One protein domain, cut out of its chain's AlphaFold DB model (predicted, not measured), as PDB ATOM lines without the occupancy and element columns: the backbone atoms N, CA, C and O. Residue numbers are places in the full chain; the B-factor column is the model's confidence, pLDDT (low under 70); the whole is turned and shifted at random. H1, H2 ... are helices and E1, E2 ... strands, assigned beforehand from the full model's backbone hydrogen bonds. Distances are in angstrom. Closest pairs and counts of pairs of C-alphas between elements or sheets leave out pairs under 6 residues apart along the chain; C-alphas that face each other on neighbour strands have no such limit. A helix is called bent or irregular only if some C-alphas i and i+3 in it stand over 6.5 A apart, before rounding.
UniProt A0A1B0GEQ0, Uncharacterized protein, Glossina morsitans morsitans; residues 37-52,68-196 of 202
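AT A GLANCE: This is residues 37 to 52 and 68 to 196 of the 202 residues of an uncharacterized protein of Glossina morsitans morsitans (UniProt A0A1B0GEQ0). Two small twisted sheets stand partly face to face as a loose sandwich: the sheet E2 E7 E4 E5 on one side and the sheet E1 E3 E6 on the other, with E5 and E6 nearer to each other than E2 and E1, which are apart. The helix H1 covers the E6 side of the outward face of the sheet E1 E3 E6, the short helix H2 stands at about a right angle to H1 near its beginning, and the tiny helix H3 lies out at one end. The printed part has 145 residues with seven named strands and three named helices, in the order E1 E2 E3 E4 E5 H1 H2 E6 H3 E7, and its class is mixed, helices and strands. The four-stranded sheet runs E2 E7 E4 E5, all antiparallel, and the three-stranded one runs E1 E3 E6, mixed. The whole is compact, with a radius of gyration of the C-alphas of 15.7 A and spans of 40 by 40 by 34 A.

IN THESE COORDINATES: E1, residues 39 to 46, begins at C-alpha 39 at (117.073, 154.559, 178.309) and is 23.3 A long from first to last C-alpha. After the cut come E2, residues 74 to 82, 26.7 A long, and E3, residues 92 to 98, 19.9 A long. E4, residues 109 to 116, is 20.5 A long, and E5 has residues 119 to 121. H1, residues 136 to 150, begins at C-alpha 136 at (107.126, 141.991, 194.232) and is 22.0 A long; it is only just irregular, with C-alphas 143 and 146 6.8 A apart. H2 has residues 160 to 166, E6 residues 170 to 173 and H3 residues 179 to 182. E7, residues 187 to 195, is 26.7 A long and ends at C-alpha 195 at (112.048, 127.969, 184.209).

HOW THE PARTS SIT: In the sheet E2 E7 E4 E5, which is twisted, with C-alphas up to 4.4 A off its best plane, E2 and E5 are the edge strands. E2 and E7 are antiparallel at 164 degrees, with N 81 and O 188 2.7 A apart. E7 and E4 are antiparallel at 171 degrees, with N 191 and O 113 at 2.7 A. E4 and E5 form a hairpin, with N 121 and O 114 at 2.7 A. In the other sheet E1 and E3 are parallel at 17 degrees, with N 42 and O 94 at 2.8 A, and E3 and E6 are antiparallel at 173 degrees, with N 95 and O 170 at 2.9 A. Between the sheets, the closest C-alphas of E5 and E6 are those of Tyr 121 and Leu 172, 6.8 A apart. H1 is on the sheet E1 E3 E6 at a height over the sheet of 7.5 A, making two layers, a helix on one face of a sheet. It lies over E6 and runs slantwise to the strands, at 46 degrees to E6 on the local plane; the closest C-alphas of H1 and E6 are those of Tyr 142 and Val 171, 5.5 A apart. H1 and H2 are close but not clearly touching, about perpendicular at 88 degrees, with the C-alphas of Tyr 139 and Arg 160 closest at 6.4 A. H3 is on neither sheet; its closest C-alpha to E4 is that of Val 181, 7.0 A from that of Leu 116. Of the O i to N i+4 pairs, 9 of 11 in H1 and 2 of 3 in H2 are within hydrogen-bond range; H3 is too short for such a pair.

THE WHOLE: The two C-alphas farthest apart are those of Glu 71 and Arg 152, at 46.1 A. Residues 53 to 67 are not printed, and C-alphas 52 and 68 are 25.6 A apart across that cut. The link from E5 to H1, residues 122 to 135, is long. The mean pLDDT of the printed part is 74.6, and 40 residues are under 70, among them residues 37 to 52, 68 to 75, 83 to 88 and 179 to 183.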
ATOM      1  N   TYR A  37     119.371 160.665 175.647       35.97
ATOM      2  CA  TYR A  37     120.125 159.381 175.628       35.97
ATOM      3  C   TYR A  37     119.866 158.357 176.761       35.97
ATOM      4  O   TYR A  37     120.581 157.360 176.844       35.97
ATOM      5  N   ASP A  38     118.855 158.530 177.616       45.81
ATOM      6  CA  ASP A  38     118.922 157.932 178.965       45.81
ATOM      7  C   ASP A  38     118.331 156.510 179.150       45.81
ATOM      8  O   ASP A  38     118.550 155.905 180.208       45.81
ATOM      9  N   PHE A  39     117.621 155.924 178.174       45.22
ATOM     10  CA  PHE A  39     117.073 154.559 178.309       45.22
ATOM     11  C   PHE A  39     117.116 153.722 177.022       45.22
ATOM     12  O   PHE A  39     116.943 154.234 175.915       45.22
ATOM     13  N   TYR A  40     117.296 152.406 177.182       56.78
ATOM     14  CA  TYR A  40     117.240 151.423 176.093       56.78
ATOM     15  C   TYR A  40     116.103 150.430 176.337       56.78
ATOM     16  O   TYR A  40     115.994 149.861 177.427       56.78
ATOM     17  N   LEU A  41     115.264 150.221 175.317       56.34
ATOM     18  CA  LEU A  41     114.190 149.233 175.336       56.34
ATOM     19  C   LEU A  41     114.587 148.009 174.512       56.34
ATOM     20  O   LEU A  41     114.837 148.087 173.306       56.34
ATOM     21  N   PHE A  42     114.574 146.864 175.175       62.50
ATOM     22  CA  PHE A  42     114.834 145.568 174.584       62.50
ATOM     23  C   PHE A  42     113.531 144.782 174.528       62.50
ATOM     24  O   PHE A  42     112.969 144.405 175.562       62.50
ATOM     25  N   LEU A  43     113.035 144.572 173.308       50.53
ATOM     26  CA  LEU A  43     111.839 143.779 173.053       50.53
ATOM     27  C   LEU A  43     112.230 142.406 172.522       50.53
ATOM     28  O   LEU A  43     113.010 142.295 171.577       50.53
ATOM     29  N   PHE A  44     111.653 141.375 173.131       53.59
ATOM     30  CA  PHE A  44     111.921 139.980 172.809       53.59
ATOM     31  C   PHE A  44     110.632 139.330 172.322       53.59
ATOM     32  O   PHE A  44     109.618 139.419 173.013       53.59
ATOM     33  N   THR A  45     110.649 138.664 171.170       43.97
ATOM     34  CA  THR A  45     109.482 137.934 170.648       43.97
ATOM     35  C   THR A  45     109.772 136.440 170.543       43.97
ATOM     36  O   THR A  45     110.858 136.043 170.122       43.97
ATOM     37  N   GLU A  46     108.807 135.602 170.926       42.75
ATOM     38  CA  GLU A  46     108.818 134.169 170.606       42.75
ATOM     39  C   GLU A  46     108.294 133.968 169.178       42.75
ATOM     40  O   GLU A  46     107.089 134.082 168.956       42.75
ATOM     41  N   ASN A  47     109.166 133.658 168.210       41.69
ATOM     42  CA  ASN A  47     108.732 133.397 166.832       41.69
ATOM     43  C   ASN A  47     109.033 131.961 166.386       41.69
ATOM     44  O   ASN A  47     110.191 131.560 166.264       41.69
ATOM     45  N   TYR A  48     107.977 131.227 166.024       40.59
ATOM     46  CA  TYR A  48     108.041 130.158 165.028       40.59
ATOM     47  C   TYR A  48     107.725 130.801 163.670       40.59
ATOM     48  O   TYR A  48     106.573 130.832 163.258       40.59
ATOM     49  N   LEU A  49     108.761 131.327 163.006       31.36
ATOM     50  CA  LEU A  49     108.732 131.985 161.687       31.36
ATOM     51  C   LEU A  49     108.204 133.438 161.659       31.36
ATOM     52  O   LEU A  49     107.264 133.813 162.349       31.36
ATOM     53  N   THR A  50     108.835 134.225 160.777       31.56
ATOM     54  CA  THR A  50     108.559 135.611 160.333       31.56
ATOM     55  C   THR A  50     109.055 136.781 161.203       31.56
ATOM     56  O   THR A  50     108.328 137.363 161.999       31.56
ATOM     57  N   ILE A  51     110.309 137.193 160.963       31.11
ATOM     58  CA  ILE A  51     110.766 138.599 161.074       31.11
ATOM     59  C   ILE A  51     111.486 138.949 159.771       31.11
ATOM     60  O   ILE A  51     112.655 139.299 159.767       31.11
ATOM     61  N   ASP A  52     110.777 138.825 158.652       30.17
ATOM     62  CA  ASP A  52     111.248 139.365 157.369       30.17
ATOM     63  C   ASP A  52     110.533 140.677 157.000       30.17
ATOM     64  O   ASP A  52     110.815 141.257 155.958       30.17
ATOM     65  N   VAL A  68     123.487 128.304 175.033       37.31
ATOM     66  CA  VAL A  68     124.078 127.389 176.017       37.31
ATOM     67  C   VAL A  68     123.032 126.333 176.355       37.31
ATOM     68  O   VAL A  68     122.069 126.588 177.079       37.31
ATOM     69  N   HIS A  69     123.207 125.148 175.775       34.84
ATOM     70  CA  HIS A  69     122.413 123.966 176.085       34.84
ATOM     71  C   HIS A  69     122.708 123.525 177.524       34.84
ATOM     72  O   HIS A  69     123.835 123.155 177.833       34.84
ATOM     73  N   ASN A  70     121.701 123.551 178.395       37.00
ATOM     74  CA  ASN A  70     121.748 122.855 179.678       37.00
ATOM     75  C   ASN A  70     120.616 121.825 179.696       37.00
ATOM     76  O   ASN A  70     119.444 122.179 179.535       37.00
ATOM     77  N   GLU A  71     120.962 120.558 179.920       37.06
ATOM     78  CA  GLU A  71     120.050 119.416 180.088       37.06
ATOM     79  C   GLU A  71     119.254 119.491 181.414       37.06
ATOM     80  O   GLU A  71     119.196 118.552 182.203       37.06
ATOM     81  N   GLY A  72     118.624 120.635 181.697       45.47
ATOM     82  CA  GLY A  72     117.943 120.923 182.959       45.47
ATOM     83  C   GLY A  72     116.561 121.566 182.806       45.47
ATOM     84  O   GLY A  72     116.109 121.948 181.725       45.47
ATOM     85  N   LEU A  73     115.859 121.691 183.936       53.22
ATOM     86  CA  LEU A  73     114.528 122.307 184.094       53.22
ATOM     87  C   LEU A  73     114.502 123.838 183.866       53.22
ATOM     88  O   LEU A  73     113.462 124.467 184.073       53.22
ATOM     89  N   SER A  74     115.618 124.443 183.456       56.44
ATOM     90  CA  SER A  74     115.806 125.891 183.321       56.44
ATOM     91  C   SER A  74     116.553 126.212 182.026       56.44
ATOM     92  O   SER A  74     117.536 125.552 181.704       56.44
ATOM     93  N   ALA A  75     116.104 127.239 181.307       66.44
ATOM     94  CA  ALA A  75     116.802 127.829 180.171       66.44
ATOM     95  C   ALA A  75     117.640 129.028 180.642       66.44
ATOM     96  O   ALA A  75     117.216 129.767 181.533       66.44
ATOM     97  N   THR A  76     118.827 129.213 180.060       72.19
ATOM     98  CA  THR A  76     119.661 130.413 180.238       72.19
ATOM     99  C   THR A  76     119.985 130.987 178.867       72.19
ATOM    100  O   THR A  76     120.380 130.246 177.969       72.19
ATOM    101  N   VAL A  77     119.796 132.291 178.700       71.38
ATOM    102  CA  VAL A  77     120.055 133.018 177.455       71.38
ATOM    103  C   VAL A  77     121.029 134.144 177.759       71.38
ATOM    104  O   VAL A  77     120.834 134.894 178.715       71.38
ATOM    105  N   LEU A  78     122.072 134.247 176.940       73.50
ATOM    106  CA  LEU A  78     123.058 135.318 176.988       73.50
ATOM    107  C   LEU A  78     122.966 136.131 175.702       73.50
ATOM    108  O   LEU A  78     122.929 135.562 174.610       73.50
ATOM    109  N   TRP A  79     122.943 137.450 175.836       75.50
ATOM    110  CA  TRP A  79     122.880 138.359 174.705       75.50
ATOM    111  C   TRP A  79     123.834 139.528 174.900       75.50
ATOM    112  O   TRP A  79     123.731 140.249 175.886       75.50
ATOM    113  N   ASN A  80     124.764 139.699 173.965       76.19
ATOM    114  CA  ASN A  80     125.728 140.794 173.982       76.19
ATOM    115  C   ASN A  80     125.249 141.889 173.030       76.19
ATOM    116  O   ASN A  80     124.813 141.588 171.922       76.19
ATOM    117  N   VAL A  81     125.348 143.141 173.453       74.75
ATOM    118  CA  VAL A  81     124.929 144.331 172.719       74.75
ATOM    119  C   VAL A  81     126.073 145.320 172.758       74.75
ATOM    120  O   VAL A  81     126.516 145.745 173.826       74.75
ATOM    121  N   LYS A  82     126.518 145.723 171.572       72.19
ATOM    122  CA  LYS A  82     127.474 146.814 171.420       72.19
ATOM    123  C   LYS A  82     126.711 148.106 171.179       72.19
ATOM    124  O   LYS A  82     125.814 148.147 170.336       72.19
ATOM    125  N   LEU A  83     127.052 149.154 171.920       66.94
ATOM    126  CA  LEU A  83     126.516 150.484 171.650       66.94
ATOM    127  C   LEU A  83     127.194 151.082 170.412       66.94
ATOM    128  O   LEU A  83     128.389 150.903 170.199       66.94
ATOM    129  N   ALA A  84     126.422 151.812 169.603       57.88
ATOM    130  CA  ALA A  84     126.921 152.449 168.381       57.88
ATOM    131  C   ALA A  84     127.836 153.659 168.653       57.88
ATOM    132  O   ALA A  84     128.567 154.090 167.767       57.88
ATOM    133  N   SER A  85     127.775 154.228 169.859       61.81
ATOM    134  CA  SER A  85     128.572 155.379 170.284       61.81
ATOM    135  C   SER A  85     129.195 155.101 171.647       61.81
ATOM    136  O   SER A  85     128.502 154.687 172.575       61.81
ATOM    137  N   GLU A  86     130.491 155.377 171.778       63.38
ATOM    138  CA  GLU A  86     131.255 155.194 173.021       63.38
ATOM    139  C   GLU A  86     130.871 156.200 174.120       63.38
ATOM    140  O   GLU A  86     131.193 156.001 175.292       63.38
ATOM    141  N   ASN A  87     130.155 157.269 173.756       62.22
ATOM    142  CA  ASN A  87     129.726 158.318 174.683       62.22
ATOM    143  C   ASN A  87     128.303 158.106 175.210       62.22
ATOM    144  O   ASN A  87     127.871 158.837 176.101       62.22
ATOM    145  N   GLU A  88     127.561 157.135 174.678       66.38
ATOM    146  CA  GLU A  88     126.228 156.823 175.182       66.38
ATOM    147  C   GLU A  88     126.329 155.948 176.430       66.38
ATOM    148  O   GLU A  88     126.922 154.870 176.408       66.38
ATOM    149  N   ARG A  89     125.746 156.418 177.535       71.88
ATOM    150  CA  ARG A  89     125.733 155.706 178.814       71.88
ATOM    151  C   ARG A  89     124.279 155.446 179.209       71.88
ATOM    152  O   ARG A  89     123.576 156.405 179.530       71.88
ATOM    153  N   PRO A  90     123.796 154.189 179.181       77.06
ATOM    154  CA  PRO A  90     122.437 153.892 179.608       77.06
ATOM    155  C   PRO A  90     122.293 154.252 181.083       77.06
ATOM    156  O   PRO A  90     123.160 153.908 181.877       77.06
ATOM    157  N   ARG A  91     121.198 154.904 181.468       79.56
ATOM    158  CA  ARG A  91     120.829 155.065 182.884       79.56
ATOM    159  C   ARG A  91     119.830 154.001 183.316       79.56
ATOM    160  O   ARG A  91     119.857 153.561 184.461       79.56
ATOM    161  N   PHE A  92     119.009 153.538 182.374       82.06
ATOM    162  CA  PHE A  92     118.042 152.469 182.587       82.06
ATOM    163  C   PHE A  92     118.005 151.492 181.413       82.06
ATOM    164  O   PHE A  92     118.112 151.886 180.248       82.06
ATOM    165  N   LEU A  93     117.786 150.213 181.726       85.31
ATOM    166  CA  LEU A  93     117.462 149.180 180.744       85.31
ATOM    167  C   LEU A  93     116.061 148.642 181.016       85.31
ATOM    168  O   LEU A  93     115.756 148.213 182.129       85.31
ATOM    169  N   LEU A  94     115.218 148.652 179.986       83.50
ATOM    170  CA  LEU A  94     113.880 148.078 180.026       83.50
ATOM    171  C   LEU A  94     113.869 146.816 179.166       83.50
ATOM    172  O   LEU A  94     114.184 146.862 177.979       83.50
ATOM    173  N   ILE A  95     113.494 145.689 179.760       82.88
ATOM    174  CA  ILE A  95     113.474 144.376 179.109       82.88
ATOM    175  C   ILE A  95     112.040 143.857 179.161       82.88
ATOM    176  O   ILE A  95     111.458 143.724 180.241       82.88
ATOM    177  N   ALA A  96     111.462 143.558 178.000       78.50
ATOM    178  CA  ALA A  96     110.092 143.074 177.905       78.50
ATOM    179  C   ALA A  96     109.948 141.965 176.862       78.50
ATOM    180  O   ALA A  96     110.491 142.051 175.762       78.50
ATOM    181  N   PHE A  97     109.154 140.949 177.188       74.56
ATOM    182  CA  PHE A  97     108.935 139.794 176.325       74.56
ATOM    183  C   PHE A  97     107.512 139.795 175.794       74.56
ATOM    184  O   PHE A  97     106.579 140.147 176.515       74.56
ATOM    185  N   ARG A  98     107.344 139.371 174.545       69.31
ATOM    186  CA  ARG A  98     106.055 139.133 173.905       69.31
ATOM    187  C   ARG A  98     105.955 137.691 173.429       69.31
ATOM    188  O   ARG A  98     106.917 137.130 172.907       69.31
ATOM    189  N   ASN A  99     104.777 137.107 173.609       65.38
ATOM    190  CA  ASN A  99     104.459 135.791 173.062       65.38
ATOM    191  C   ASN A  99     104.049 135.894 171.578       65.38
ATOM    192  O   ASN A  99     103.934 136.991 171.028       65.38
ATOM    193  N   ALA A 100     103.759 134.751 170.952       64.81
ATOM    194  CA  ALA A 100     103.304 134.675 169.560       64.81
ATOM    195  C   ALA A 100     101.990 135.440 169.277       64.81
ATOM    196  O   ALA A 100     101.707 135.791 168.137       64.81
ATOM    197  N   GLU A 101     101.194 135.745 170.307       71.25
ATOM    198  CA  GLU A 101      99.980 136.569 170.200       71.25
ATOM    199  C   GLU A 101     100.267 138.073 170.350       71.25
ATOM    200  O   GLU A 101      99.339 138.870 170.502       71.25
ATOM    201  N   ASN A 102     101.543 138.477 170.351       69.19
ATOM    202  CA  ASN A 102     101.994 139.853 170.545       69.19
ATOM    203  C   ASN A 102     101.571 140.461 171.903       69.19
ATOM    204  O   ASN A 102     101.514 141.682 172.059       69.19
ATOM    205  N   LYS A 103     101.290 139.615 172.903       71.56
ATOM    206  CA  LYS A 103     100.973 140.026 174.278       71.56
ATOM    207  C   LYS A 103     102.226 139.995 175.133       71.56
ATOM    208  O   LYS A 103     103.025 139.062 175.023       71.56
ATOM    209  N   PHE A 104     102.384 140.985 176.011       77.25
ATOM    210  CA  PHE A 104     103.486 140.972 176.965       77.25
ATOM    211  C   PHE A 104     103.360 139.789 177.928       77.25
ATOM    212  O   PHE A 104     102.280 139.476 178.424       77.25
ATOM    213  N   THR A 105     104.481 139.127 178.183       78.31
ATOM    214  CA  THR A 105     104.568 137.931 179.017       78.31
ATOM    215  C   THR A 105     105.811 137.996 179.891       78.31
ATOM    216  O   THR A 105     106.796 138.647 179.559       78.31
ATOM    217  N   HIS A 106     105.769 137.315 181.031       80.81
ATOM    218  CA  HIS A 106     106.899 137.221 181.948       80.81
ATOM    219  C   HIS A 106     107.828 136.033 181.634       80.81
ATOM    220  O   HIS A 106     108.759 135.786 182.398       80.81
ATOM    221  N   CYS A 107     107.543 135.249 180.579       77.50
ATOM    222  CA  CYS A 107     108.322 134.090 180.094       77.50
ATOM    223  C   CYS A 107     108.784 133.091 181.178       77.50
ATOM    224  O   CYS A 107     109.741 132.349 180.986       77.50
ATOM    225  N   ASN A 108     108.117 133.069 182.337       77.62
ATOM    226  CA  ASN A 108     108.570 132.366 183.543       77.62
ATOM    227  C   ASN A 108     110.043 132.609 183.904       77.62
ATOM    228  O   ASN A 108     110.746 131.680 184.327       77.62
ATOM    229  N   LEU A 109     110.482 133.864 183.770       84.31
ATOM    230  CA  LEU A 109     111.785 134.316 184.243       84.31
ATOM    231  C   LEU A 109     111.982 133.949 185.716       84.31
ATOM    232  O   LEU A 109     111.084 134.082 186.547       84.31
ATOM    233  N   THR A 110     113.183 133.489 186.022       87.31
ATOM    234  CA  THR A 110     113.664 133.220 187.375       87.31
ATOM    235  C   THR A 110     114.758 134.197 187.769       87.31
ATOM    236  O   THR A 110     114.901 134.507 188.949       87.31
ATOM    237  N   ASN A 111     115.508 134.721 186.797       91.50
ATOM    238  CA  ASN A 111     116.502 135.754 187.037       91.50
ATOM    239  C   ASN A 111     116.753 136.596 185.784       91.50
ATOM    240  O   ASN A 111     116.624 136.102 184.662       91.50
ATOM    241  N   VAL A 112     117.155 137.846 185.997       90.38
ATOM    242  CA  VAL A 112     117.624 138.765 184.957       90.38
ATOM    243  C   VAL A 112     118.817 139.521 185.514       90.38
ATOM    244  O   VAL A 112     118.727 140.068 186.610       90.38
ATOM    245  N   LYS A 113     119.914 139.543 184.760       93.00
ATOM    246  CA  LYS A 113     121.133 140.273 185.100       93.00
ATOM    247  C   LYS A 113     121.675 140.958 183.856       93.00
ATOM    248  O   LYS A 113     121.679 140.381 182.776       93.00
ATOM    249  N   VAL A 114     122.104 142.198 183.999       91.12
ATOM    250  CA  VAL A 114     122.785 142.960 182.958       91.12
ATOM    251  C   VAL A 114     124.179 143.266 183.445       91.12
ATOM    252  O   VAL A 114     124.358 143.751 184.554       91.12
ATOM    253  N   HIS A 115     125.152 143.020 182.588       90.06
ATOM    254  CA  HIS A 115     126.532 143.389 182.796       90.06
ATOM    255  C   HIS A 115     126.849 144.576 181.893       90.06
ATOM    256  O   HIS A 115     126.681 144.484 180.678       90.06
ATOM    257  N   LEU A 116     127.268 145.692 182.481       87.44
ATOM    258  CA  LEU A 116     127.890 146.796 181.760       87.44
ATOM    259  C   LEU A 116     129.395 146.649 181.953       87.44
ATOM    260  O   LEU A 116     129.909 146.873 183.050       87.44
ATOM    261  N   ASN A 117     130.098 146.219 180.908       85.00
ATOM    262  CA  ASN A 117     131.473 145.742 181.006       85.00
ATOM    263  C   ASN A 117     131.597 144.655 182.099       85.00
ATOM    264  O   ASN A 117     131.116 143.538 181.922       85.00
ATOM    265  N   SER A 118     132.232 144.969 183.233       83.31
ATOM    266  CA  SER A 118     132.416 144.042 184.366       83.31
ATOM    267  C   SER A 118     131.399 144.228 185.503       83.31
ATOM    268  O   SER A 118     131.330 143.383 186.394       83.31
ATOM    269  N   ASP A 119     130.596 145.294 185.482       88.44
ATOM    270  CA  ASP A 119     129.652 145.614 186.557       88.44
ATOM    271  C   ASP A 119     128.283 144.999 186.300       88.44
ATOM    272  O   ASP A 119     127.781 145.055 185.183       88.44
ATOM    273  N   SER A 120     127.654 144.446 187.339       91.44
ATOM    274  CA  SER A 120     126.415 143.669 187.216       91.44
ATOM    275  C   SER A 120     125.221 144.340 187.893       91.44
ATOM    276  O   SER A 120     125.328 144.810 189.025       91.44
ATOM    277  N   TYR A 121     124.068 144.303 187.227       91.56
ATOM    278  CA  TYR A 121     122.824 144.946 187.636       91.56
ATOM    279  C   TYR A 121     121.627 143.997 187.445       91.56
ATOM    280  O   TYR A 121     121.392 143.533 186.328       91.56
ATOM    281  N   PRO A 122     120.835 143.716 188.489       92.62
ATOM    282  CA  PRO A 122     121.193 143.928 189.887       92.62
ATOM    283  C   PRO A 122     122.408 143.071 190.274       92.62
ATOM    284  O   PRO A 122     122.735 142.082 189.610       92.62
ATOM    285  N   TYR A 123     123.083 143.466 191.354       89.56
ATOM    286  CA  TYR A 123     124.199 142.697 191.907       89.56
ATOM    287  C   TYR A 123     123.720 141.306 192.358       89.56
ATOM    288  O   TYR A 123     124.218 140.273 191.890       89.56
ATOM    289  N   ASP A 124     122.671 141.299 193.182       92.19
ATOM    290  CA  ASP A 124     122.006 140.094 193.667       92.19
ATOM    291  C   ASP A 124     121.047 139.500 192.636       92.19
ATOM    292  O   ASP A 124     120.520 140.183 191.759       92.19
ATOM    293  N   ASP A 125     120.778 138.205 192.765       91.88
ATOM    294  CA  ASP A 125     119.802 137.525 191.922       91.88
ATOM    295  C   ASP A 125     118.362 137.892 192.312       91.88
ATOM    296  O   ASP A 125     117.974 137.850 193.483       91.88
ATOM    297  N   LEU A 126     117.528 138.158 191.305       91.50
ATOM    298  CA  LEU A 126     116.124 138.533 191.492       91.50
ATOM    299  C   LEU A 126     115.260 137.396 192.054       91.50
ATOM    300  O   LEU A 126     114.224 137.661 192.662       91.50
ATOM    301  N   ASN A 127     115.660 136.137 191.833       90.88
ATOM    302  CA  ASN A 127     114.985 134.936 192.345       90.88
ATOM    303  C   ASN A 127     113.456 134.923 192.111       90.88
ATOM    304  O   ASN A 127     112.668 134.555 192.987       90.88
ATOM    305  N   LEU A 128     113.033 135.313 190.908       90.31
ATOM    306  CA  LEU A 128     111.630 135.479 190.534       90.31
ATOM    307  C   LEU A 128     110.888 134.133 190.522       90.31
ATOM    308  O   LEU A 128     111.359 133.143 189.957       90.31
ATOM    309  N   ARG A 129     109.685 134.095 191.115       88.38
ATOM    310  CA  ARG A 129     108.759 132.948 191.012       88.38
ATOM    311  C   ARG A 129     107.313 133.414 190.879       88.38
ATOM    312  O   ARG A 129     106.575 133.518 191.860       88.38
ATOM    313  N   PHE A 130     106.879 133.630 189.640       84.56
ATOM    314  CA  PHE A 130     105.527 134.110 189.322       84.56
ATOM    315  C   PHE A 130     104.412 133.197 189.849       84.56
ATOM    316  O   PHE A 130     103.438 133.685 190.413       84.56
ATOM    317  N   SER A 131     104.595 131.873 189.784       82.50
ATOM    318  CA  SER A 131     103.630 130.887 190.303       82.50
ATOM    319  C   SER A 131     103.408 130.957 191.817       82.50
ATOM    320  O   SER A 131     102.392 130.477 192.311       82.50
ATOM    321  N   ARG A 132     104.349 131.550 192.560       83.44
ATOM    322  CA  ARG A 132     104.257 131.777 194.009       83.44
ATOM    323  C   ARG A 132     104.002 133.244 194.350       83.44
ATOM    324  O   ARG A 132     104.210 133.637 195.492       83.44
ATOM    325  N   ASN A 133     103.600 134.056 193.369       81.19
ATOM    326  CA  ASN A 133     103.414 135.500 193.521       81.19
ATOM    327  C   ASN A 133     104.698 136.239 193.977       81.19
ATOM    328  O   ASN A 133     104.641 137.336 194.528       81.19
ATOM    329  N   GLN A 134     105.879 135.646 193.749       85.38
ATOM    330  CA  GLN A 134     107.184 136.207 194.114       85.38
ATOM    331  C   GLN A 134     107.747 137.028 192.947       85.38
ATOM    332  O   GLN A 134     108.735 136.655 192.317       85.38
ATOM    333  N   PHE A 135     107.072 138.135 192.636       87.62
ATOM    334  CA  PHE A 135     107.517 139.151 191.670       87.62
ATOM    335  C   PHE A 135     107.417 140.572 192.246       87.62
ATOM    336  O   PHE A 135     107.482 141.556 191.515       87.62
ATOM    337  N   ALA A 136     107.252 140.697 193.567       89.56
ATOM    338  CA  ALA A 136     107.126 141.991 194.232       89.56
ATOM    339  C   ALA A 136     108.324 142.908 193.944       89.56
ATOM    340  O   ALA A 136     108.117 144.094 193.718       89.56
ATOM    341  N   LEU A 137     109.533 142.338 193.879       90.38
ATOM    342  CA  LEU A 137     110.752 143.055 193.514       90.38
ATOM    343  C   LEU A 137     110.684 143.618 192.088       90.38
ATOM    344  O   LEU A 137     110.985 144.783 191.872       90.38
ATOM    345  N   LEU A 138     110.193 142.824 191.133       91.00
ATOM    346  CA  LEU A 138     110.014 143.260 189.748       91.00
ATOM    347  C   LEU A 138     109.038 144.445 189.647       91.00
ATOM    348  O   LEU A 138     109.292 145.406 188.926       91.00
ATOM    349  N   TYR A 139     107.936 144.392 190.404       91.81
ATOM    350  CA  TYR A 139     106.980 145.497 190.466       91.81
ATOM    351  C   TYR A 139     107.553 146.735 191.169       91.81
ATOM    352  O   TYR A 139     107.302 147.849 190.720       91.81
ATOM    353  N   ASP A 140     108.313 146.558 192.253       91.88
ATOM    354  CA  ASP A 140     108.974 147.658 192.966       91.88
ATOM    355  C   ASP A 140     109.929 148.410 192.026       91.88
ATOM    356  O   ASP A 140     109.784 149.620 191.857       91.88
ATOM    357  N   MET A 141     110.786 147.680 191.304       91.38
ATOM    358  CA  MET A 141     111.694 148.223 190.285       91.38
ATOM    359  C   MET A 141     110.943 149.008 189.197       91.38
ATOM    360  O   MET A 141     111.302 150.144 188.890       91.38
ATOM    361  N   TYR A 142     109.848 148.453 188.665       89.56
ATOM    362  CA  TYR A 142     108.972 149.159 187.724       89.56
ATOM    363  C   TYR A 142     108.362 150.435 188.326       89.56
ATOM    364  O   TYR A 142     108.357 151.488 187.689       89.56
ATOM    365  N   SER A 143     107.849 150.363 189.554       86.12
ATOM    366  CA  SER A 143     107.146 151.479 190.192       86.12
ATOM    367  C   SER A 143     108.068 152.650 190.539       86.12
ATOM    368  O   SER A 143     107.661 153.809 190.434       86.12
ATOM    369  N   ARG A 144     109.326 152.354 190.882       86.88
ATOM    370  CA  ARG A 144     110.356 153.347 191.200       86.88
ATOM    371  C   ARG A 144     110.984 153.977 189.970       86.88
ATOM    372  O   ARG A 144     111.572 155.042 190.096       86.88
ATOM    373  N   PHE A 145     110.822 153.384 188.788       81.69
ATOM    374  CA  PHE A 145     111.399 153.911 187.553       81.69
ATOM    375  C   PHE A 145     111.100 155.398 187.355       81.69
ATOM    376  O   PHE A 145     112.009 156.193 187.146       81.69
ATOM    377  N   GLN A 146     109.829 155.797 187.482       74.31
ATOM    378  CA  GLN A 146     109.452 157.200 187.321       74.31
ATOM    379  C   GLN A 146     110.066 158.099 188.391       74.31
ATOM    380  O   GLN A 146     110.401 159.242 188.093       74.31
ATOM    381  N   GLN A 147     110.201 157.594 189.615       80.25
ATOM    382  CA  GLN A 147     110.826 158.332 190.700       80.25
ATOM    383  C   GLN A 147     112.313 158.546 190.428       80.25
ATOM    384  O   GLN A 147     112.768 159.683 190.474       80.25
ATOM    385  N   SER A 148     113.055 157.491 190.085       78.50
ATOM    386  CA  SER A 148     114.486 157.590 189.787       78.50
ATOM    387  C   SER A 148     114.766 158.402 188.516       78.50
ATOM    388  O   SER A 148     115.754 159.128 188.454       78.50
ATOM    389  N   TYR A 149     113.902 158.303 187.498       71.06
ATOM    390  CA  TYR A 149     114.104 158.969 186.210       71.06
ATOM    391  C   TYR A 149     113.684 160.445 186.226       71.06
ATOM    392  O   TYR A 149     114.453 161.305 185.808       71.06
ATOM    393  N   TYR A 150     112.477 160.751 186.718       71.19
ATOM    394  CA  TYR A 150     111.919 162.111 186.723       71.19
ATOM    395  C   TYR A 150     112.113 162.854 188.050       71.19
ATOM    396  O   TYR A 150     111.628 163.975 188.177       71.19
ATOM    397  N   LEU A 151     112.777 162.240 189.037       79.75
ATOM    398  CA  LEU A 151     113.008 162.810 190.371       79.75
ATOM    399  C   LEU A 151     111.706 163.274 191.050       79.75
ATOM    400  O   LEU A 151     111.629 164.366 191.610       79.75
ATOM    401  N   ARG A 152     110.662 162.439 190.975       78.69
ATOM    402  CA  ARG A 152     109.311 162.739 191.481       78.69
ATOM    403  C   ARG A 152     108.744 161.607 192.328       78.69
ATOM    404  O   ARG A 152     109.305 160.518 192.364       78.69
ATOM    405  N   ASP A 153     107.594 161.828 192.956       82.25
ATOM    406  CA  ASP A 153     106.914 160.753 193.677       82.25
ATOM    407  C   ASP A 153     106.506 159.599 192.736       82.25
ATOM    408  O   ASP A 153     106.071 159.845 191.602       82.25
ATOM    409  N   PRO A 154     106.633 158.330 193.175       75.56
ATOM    410  CA  PRO A 154     106.223 157.180 192.378       75.56
ATOM    411  C   PRO A 154     104.752 157.268 191.956       75.56
ATOM    412  O   PRO A 154     103.851 157.283 192.794       75.56
ATOM    413  N   TYR A 155     104.503 157.255 190.646       78.19
ATOM    414  CA  TYR A 155     103.155 157.210 190.076       78.19
ATOM    415  C   TYR A 155     103.043 156.090 189.023       78.19
ATOM    416  O   TYR A 155     102.961 156.350 187.816       78.19
ATOM    417  N   PRO A 156     103.103 154.810 189.447       77.50
ATOM    418  CA  PRO A 156     103.072 153.684 188.522       77.50
ATOM    419  C   PRO A 156     101.772 153.678 187.712       77.50
ATOM    420  O   PRO A 156     100.683 153.785 188.269       77.50
ATOM    421  N   LEU A 157     101.889 153.504 186.391       80.00
ATOM    422  CA  LEU A 157     100.730 153.489 185.488       80.00
ATOM    423  C   LEU A 157      99.834 152.265 185.706       80.00
ATOM    424  O   LEU A 157      98.641 152.324 185.432       80.00
ATOM    425  N   LEU A 158     100.416 151.161 186.180       82.56
ATOM    426  CA  LEU A 158      99.721 149.905 186.432       82.56
ATOM    427  C   LEU A 158      99.803 149.528 187.908       82.56
ATOM    428  O   LEU A 158     100.868 149.596 188.537       82.56
ATOM    429  N   LYS A 159      98.688 149.039 188.455       87.19
ATOM    430  CA  LYS A 159      98.683 148.380 189.767       87.19
ATOM    431  C   LYS A 159      99.368 147.019 189.666       87.19
ATOM    432  O   LYS A 159      99.444 146.427 188.594       87.19
ATOM    433  N   ARG A 160      99.816 146.466 190.797       87.12
ATOM    434  CA  ARG A 160     100.573 145.199 190.852       87.12
ATOM    435  C   ARG A 160      99.945 144.046 190.046       87.12
ATOM    436  O   ARG A 160     100.662 143.341 189.342       87.12
ATOM    437  N   ASN A 161      98.627 143.865 190.126       85.62
ATOM    438  CA  ASN A 161      97.928 142.783 189.416       85.62
ATOM    439  C   ASN A 161      97.804 143.050 187.904       85.62
ATOM    440  O   ASN A 161      97.881 142.127 187.093       85.62
ATOM    441  N   GLU A 162      97.638 144.317 187.523       85.50
ATOM    442  CA  GLU A 162      97.556 144.741 186.123       85.50
ATOM    443  C   GLU A 162      98.926 144.640 185.456       85.50
ATOM    444  O   GLU A 162      99.021 144.125 184.346       85.50
ATOM    445  N   PHE A 163      99.983 145.036 186.174       86.06
ATOM    446  CA  PHE A 163     101.375 144.960 185.740       86.06
ATOM    447  C   PHE A 163     101.746 143.555 185.272       86.06
ATOM    448  O   PHE A 163     102.181 143.393 184.136       86.06
ATOM    449  N   LEU A 164     101.508 142.529 186.097       86.19
ATOM    450  CA  LEU A 164     101.864 141.153 185.736       86.19
ATOM    451  C   LEU A 164     101.157 140.683 184.456       86.19
ATOM    452  O   LEU A 164     101.736 139.942 183.665       86.19
ATOM    453  N   THR A 165      99.909 141.112 184.275       84.62
ATOM    454  CA  THR A 165      99.036 140.650 183.189       84.62
ATOM    455  C   THR A 165      99.276 141.410 181.881       84.62
ATOM    456  O   THR A 165      99.150 140.831 180.809       84.62
ATOM    457  N   HIS A 166      99.610 142.702 181.957       79.88
ATOM    458  CA  HIS A 166      99.629 143.597 180.794       79.88
ATOM    459  C   HIS A 166     101.036 144.032 180.398       79.88
ATOM    460  O   HIS A 166     101.272 144.299 179.224       79.88
ATOM    461  N   ALA A 167     101.961 144.140 181.354       80.69
ATOM    462  CA  ALA A 167     103.301 144.646 181.099       80.69
ATOM    463  C   ALA A 167     104.306 144.190 182.175       80.69
ATOM    464  O   ALA A 167     104.821 145.039 182.904       80.69
ATOM    465  N   PRO A 168     104.623 142.884 182.287       83.81
ATOM    466  CA  PRO A 168     105.670 142.380 183.181       83.81
ATOM    467  C   PRO A 168     107.077 142.754 182.672       83.81
ATOM    468  O   PRO A 168     107.868 141.903 182.272       83.81
ATOM    469  N   ILE A 169     107.369 144.053 182.655       84.94
ATOM    470  CA  ILE A 169     108.617 144.640 182.167       84.94
ATOM    471  C   ILE A 169     109.639 144.635 183.301       84.94
ATOM    472  O   ILE A 169     109.342 145.044 184.423       84.94
ATOM    473  N   VAL A 170     110.861 144.211 183.001       89.44
ATOM    474  CA  VAL A 170     111.992 144.323 183.921       89.44
ATOM    475  C   VAL A 170     112.643 145.677 183.700       89.44
ATOM    476  O   VAL A 170     113.108 145.963 182.597       89.44
ATOM    477  N   VAL A 171     112.666 146.507 184.741       88.88
ATOM    478  CA  VAL A 171     113.346 147.804 184.722       88.88
ATOM    479  C   VAL A 171     114.595 147.713 185.579       88.88
ATOM    480  O   VAL A 171     114.494 147.501 186.782       88.88
ATOM    481  N   LEU A 172     115.765 147.863 184.970       91.38
ATOM    482  CA  LEU A 172     117.040 147.876 185.674       91.38
ATOM    483  C   LEU A 172     117.564 149.306 185.740       91.38
ATOM    484  O   LEU A 172     117.791 149.931 184.704       91.38
ATOM    485  N   ASP A 173     117.748 149.802 186.959       88.81
ATOM    486  CA  ASP A 173     118.468 151.043 187.223       88.81
ATOM    487  C   ASP A 173     119.971 150.751 187.194       88.81
ATOM    488  O   ASP A 173     120.477 149.943 187.976       88.81
ATOM    489  N   VAL A 174     120.666 151.383 186.251       87.25
ATOM    490  CA  VAL A 174     122.114 151.258 186.062       87.25
ATOM    491  C   VAL A 174     122.801 152.614 186.194       87.25
ATOM    492  O   VAL A 174     123.858 152.830 185.615       87.25
ATOM    493  N   THR A 175     122.196 153.559 186.915       81.31
ATOM    494  CA  THR A 175     122.724 154.924 187.076       81.31
ATOM    495  C   THR A 175     124.022 154.978 187.883       81.31
ATOM    496  O   THR A 175     124.886 155.815 187.613       81.31
ATOM    497  N   HIS A 176     124.194 154.075 188.847       79.56
ATOM    498  CA  HIS A 176     125.346 154.027 189.750       79.56
ATOM    499  C   HIS A 176     126.536 153.262 189.152       79.56
ATOM    500  O   HIS A 176     127.013 152.285 189.719       79.56
ATOM    501  N   GLN A 177     127.013 153.719 187.994       78.12
ATOM    502  CA  GLN A 177     128.133 153.102 187.276       78.12
ATOM    503  C   GLN A 177     129.474 153.444 187.919       78.12
ATOM    504  O   GLN A 177     129.722 154.612 188.260       78.12
ATOM    505  N   ASN A 178     130.369 152.456 188.009       76.06
ATOM    506  CA  ASN A 178     131.755 152.695 188.400       76.06
ATOM    507  C   ASN A 178     132.472 153.571 187.366       76.06
ATOM    508  O   ASN A 178     132.104 153.623 186.191       76.06
ATOM    509  N   GLU A 179     133.527 154.266 187.792       68.06
ATOM    510  CA  GLU A 179     134.298 155.156 186.912       68.06
ATOM    511  C   GLU A 179     134.914 154.424 185.715       68.06
ATOM    512  O   GLU A 179     134.957 154.979 184.620       68.06
ATOM    513  N   SER A 180     135.282 153.152 185.884       64.88
ATOM    514  CA  SER A 180     135.780 152.286 184.808       64.88
ATOM    515  C   SER A 180     134.768 152.080 183.676       64.88
ATOM    516  O   SER A 180     135.161 151.906 182.528       64.88
ATOM    517  N   VAL A 181     133.465 152.142 183.972       63.09
ATOM    518  CA  VAL A 181     132.385 152.085 182.974       63.09
ATOM    519  C   VAL A 181     132.151 153.452 182.329       63.09
ATOM    520  O   VAL A 181     131.482 153.522 181.309       63.09
ATOM    521  N   LYS A 182     132.712 154.546 182.860       65.12
ATOM    522  CA  LYS A 182     132.561 155.906 182.308       65.12
ATOM    523  C   LYS A 182     133.641 156.258 181.284       65.12
ATOM    524  O   LYS A 182     133.449 157.188 180.502       65.12
ATOM    525  N   THR A 183     134.751 155.519 181.265       66.69
ATOM    526  CA  THR A 183     135.891 155.745 180.370       66.69
ATOM    527  C   THR A 183     136.023 154.591 179.374       66.69
ATOM    528  O   THR A 183     136.461 153.506 179.744       66.69
ATOM    529  N   GLY A 184     135.655 154.812 178.107       73.06
ATOM    530  CA  GLY A 184     135.788 153.820 177.025       73.06
ATOM    531  C   GLY A 184     134.474 153.142 176.605       73.06
ATOM    532  O   GLY A 184     133.418 153.468 177.146       73.06
ATOM    533  N   PRO A 185     134.493 152.230 175.624       75.56
ATOM    534  CA  PRO A 185     133.280 151.610 175.089       75.56
ATOM    535  C   PRO A 185     132.484 150.840 176.161       75.56
ATOM    536  O   PRO A 185     133.060 150.281 177.097       75.56
ATOM    537  N   ILE A 186     131.152 150.807 176.022       77.12
ATOM    538  CA  ILE A 186     130.283 149.919 176.814       77.12
ATOM    539  C   ILE A 186     129.969 148.673 176.005       77.12
ATOM    540  O   ILE A 186     129.318 148.747 174.961       77.12
ATOM    541  N   ASP A 187     130.354 147.532 176.559       80.81
ATOM    542  CA  ASP A 187     129.773 146.239 176.236       80.81
ATOM    543  C   ASP A 187     128.606 145.965 177.192       80.81
ATOM    544  O   ASP A 187     128.764 146.003 178.415       80.81
ATOM    545  N   ILE A 188     127.412 145.742 176.643       83.88
ATOM    546  CA  ILE A 188     126.232 145.382 177.429       83.88
ATOM    547  C   ILE A 188     125.986 143.896 177.230       83.88
ATOM    548  O   ILE A 188     125.663 143.460 176.129       83.88
ATOM    549  N   ARG A 189     126.040 143.112 178.300       87.06
ATOM    550  CA  ARG A 189     125.688 141.693 178.271       87.06
ATOM    551  C   ARG A 189     124.463 141.427 179.131       87.06
ATOM    552  O   ARG A 189     124.485 141.618 180.339       87.06
ATOM    553  N   ILE A 190     123.397 140.935 178.520       85.50
ATOM    554  CA  ILE A 190     122.146 140.563 179.180       85.50
ATOM    555  C   ILE A 190     122.129 139.051 179.415       85.50
ATOM    556  O   ILE A 190     122.238 138.262 178.476       85.50
ATOM    557  N   GLU A 191     121.970 138.644 180.669       86.31
ATOM    558  CA  GLU A 191     121.770 137.268 181.111       86.31
ATOM    559  C   GLU A 191     120.338 137.074 181.614       86.31
ATOM    560  O   GLU A 191     119.867 137.742 182.536       86.31
ATOM    561  N   LEU A 192     119.642 136.116 181.011       82.50
ATOM    562  CA  LEU A 192     118.263 135.772 181.329       82.50
ATOM    563  C   LEU A 192     118.196 134.314 181.757       82.50
ATOM    564  O   LEU A 192     118.705 133.435 181.060       82.50
ATOM    565  N   LYS A 193     117.511 134.038 182.866       83.31
ATOM    566  CA  LYS A 193     117.180 132.676 183.300       83.31
ATOM    567  C   LYS A 193     115.674 132.527 183.356       83.31
ATOM    568  O   LYS A 193     114.989 133.382 183.913       83.31
ATOM    569  N   ALA A 194     115.162 131.434 182.806       79.81
ATOM    570  CA  ALA A 194     113.743 131.107 182.817       79.81
ATOM    571  C   ALA A 194     113.524 129.635 183.167       79.81
ATOM    572  O   ALA A 194     114.300 128.763 182.775       79.81
ATOM    573  N   SER A 195     112.450 129.345 183.895       73.88
ATOM    574  CA  SER A 195     112.048 127.969 184.209       73.88
ATOM    575  C   SER A 195     111.195 127.362 183.090       73.88
ATOM    576  O   SER A 195     110.400 128.060 182.459       73.88
ATOM    577  N   LYS A 196     111.324 126.048 182.842       62.09
ATOM    578  CA  LYS A 196     110.441 125.334 181.902       62.09
ATOM    579  C   LYS A 196     108.994 125.361 182.402       62.09
ATOM    580  O   LYS A 196     108.706 124.957 183.528       62.09
TER     581      LYS A 196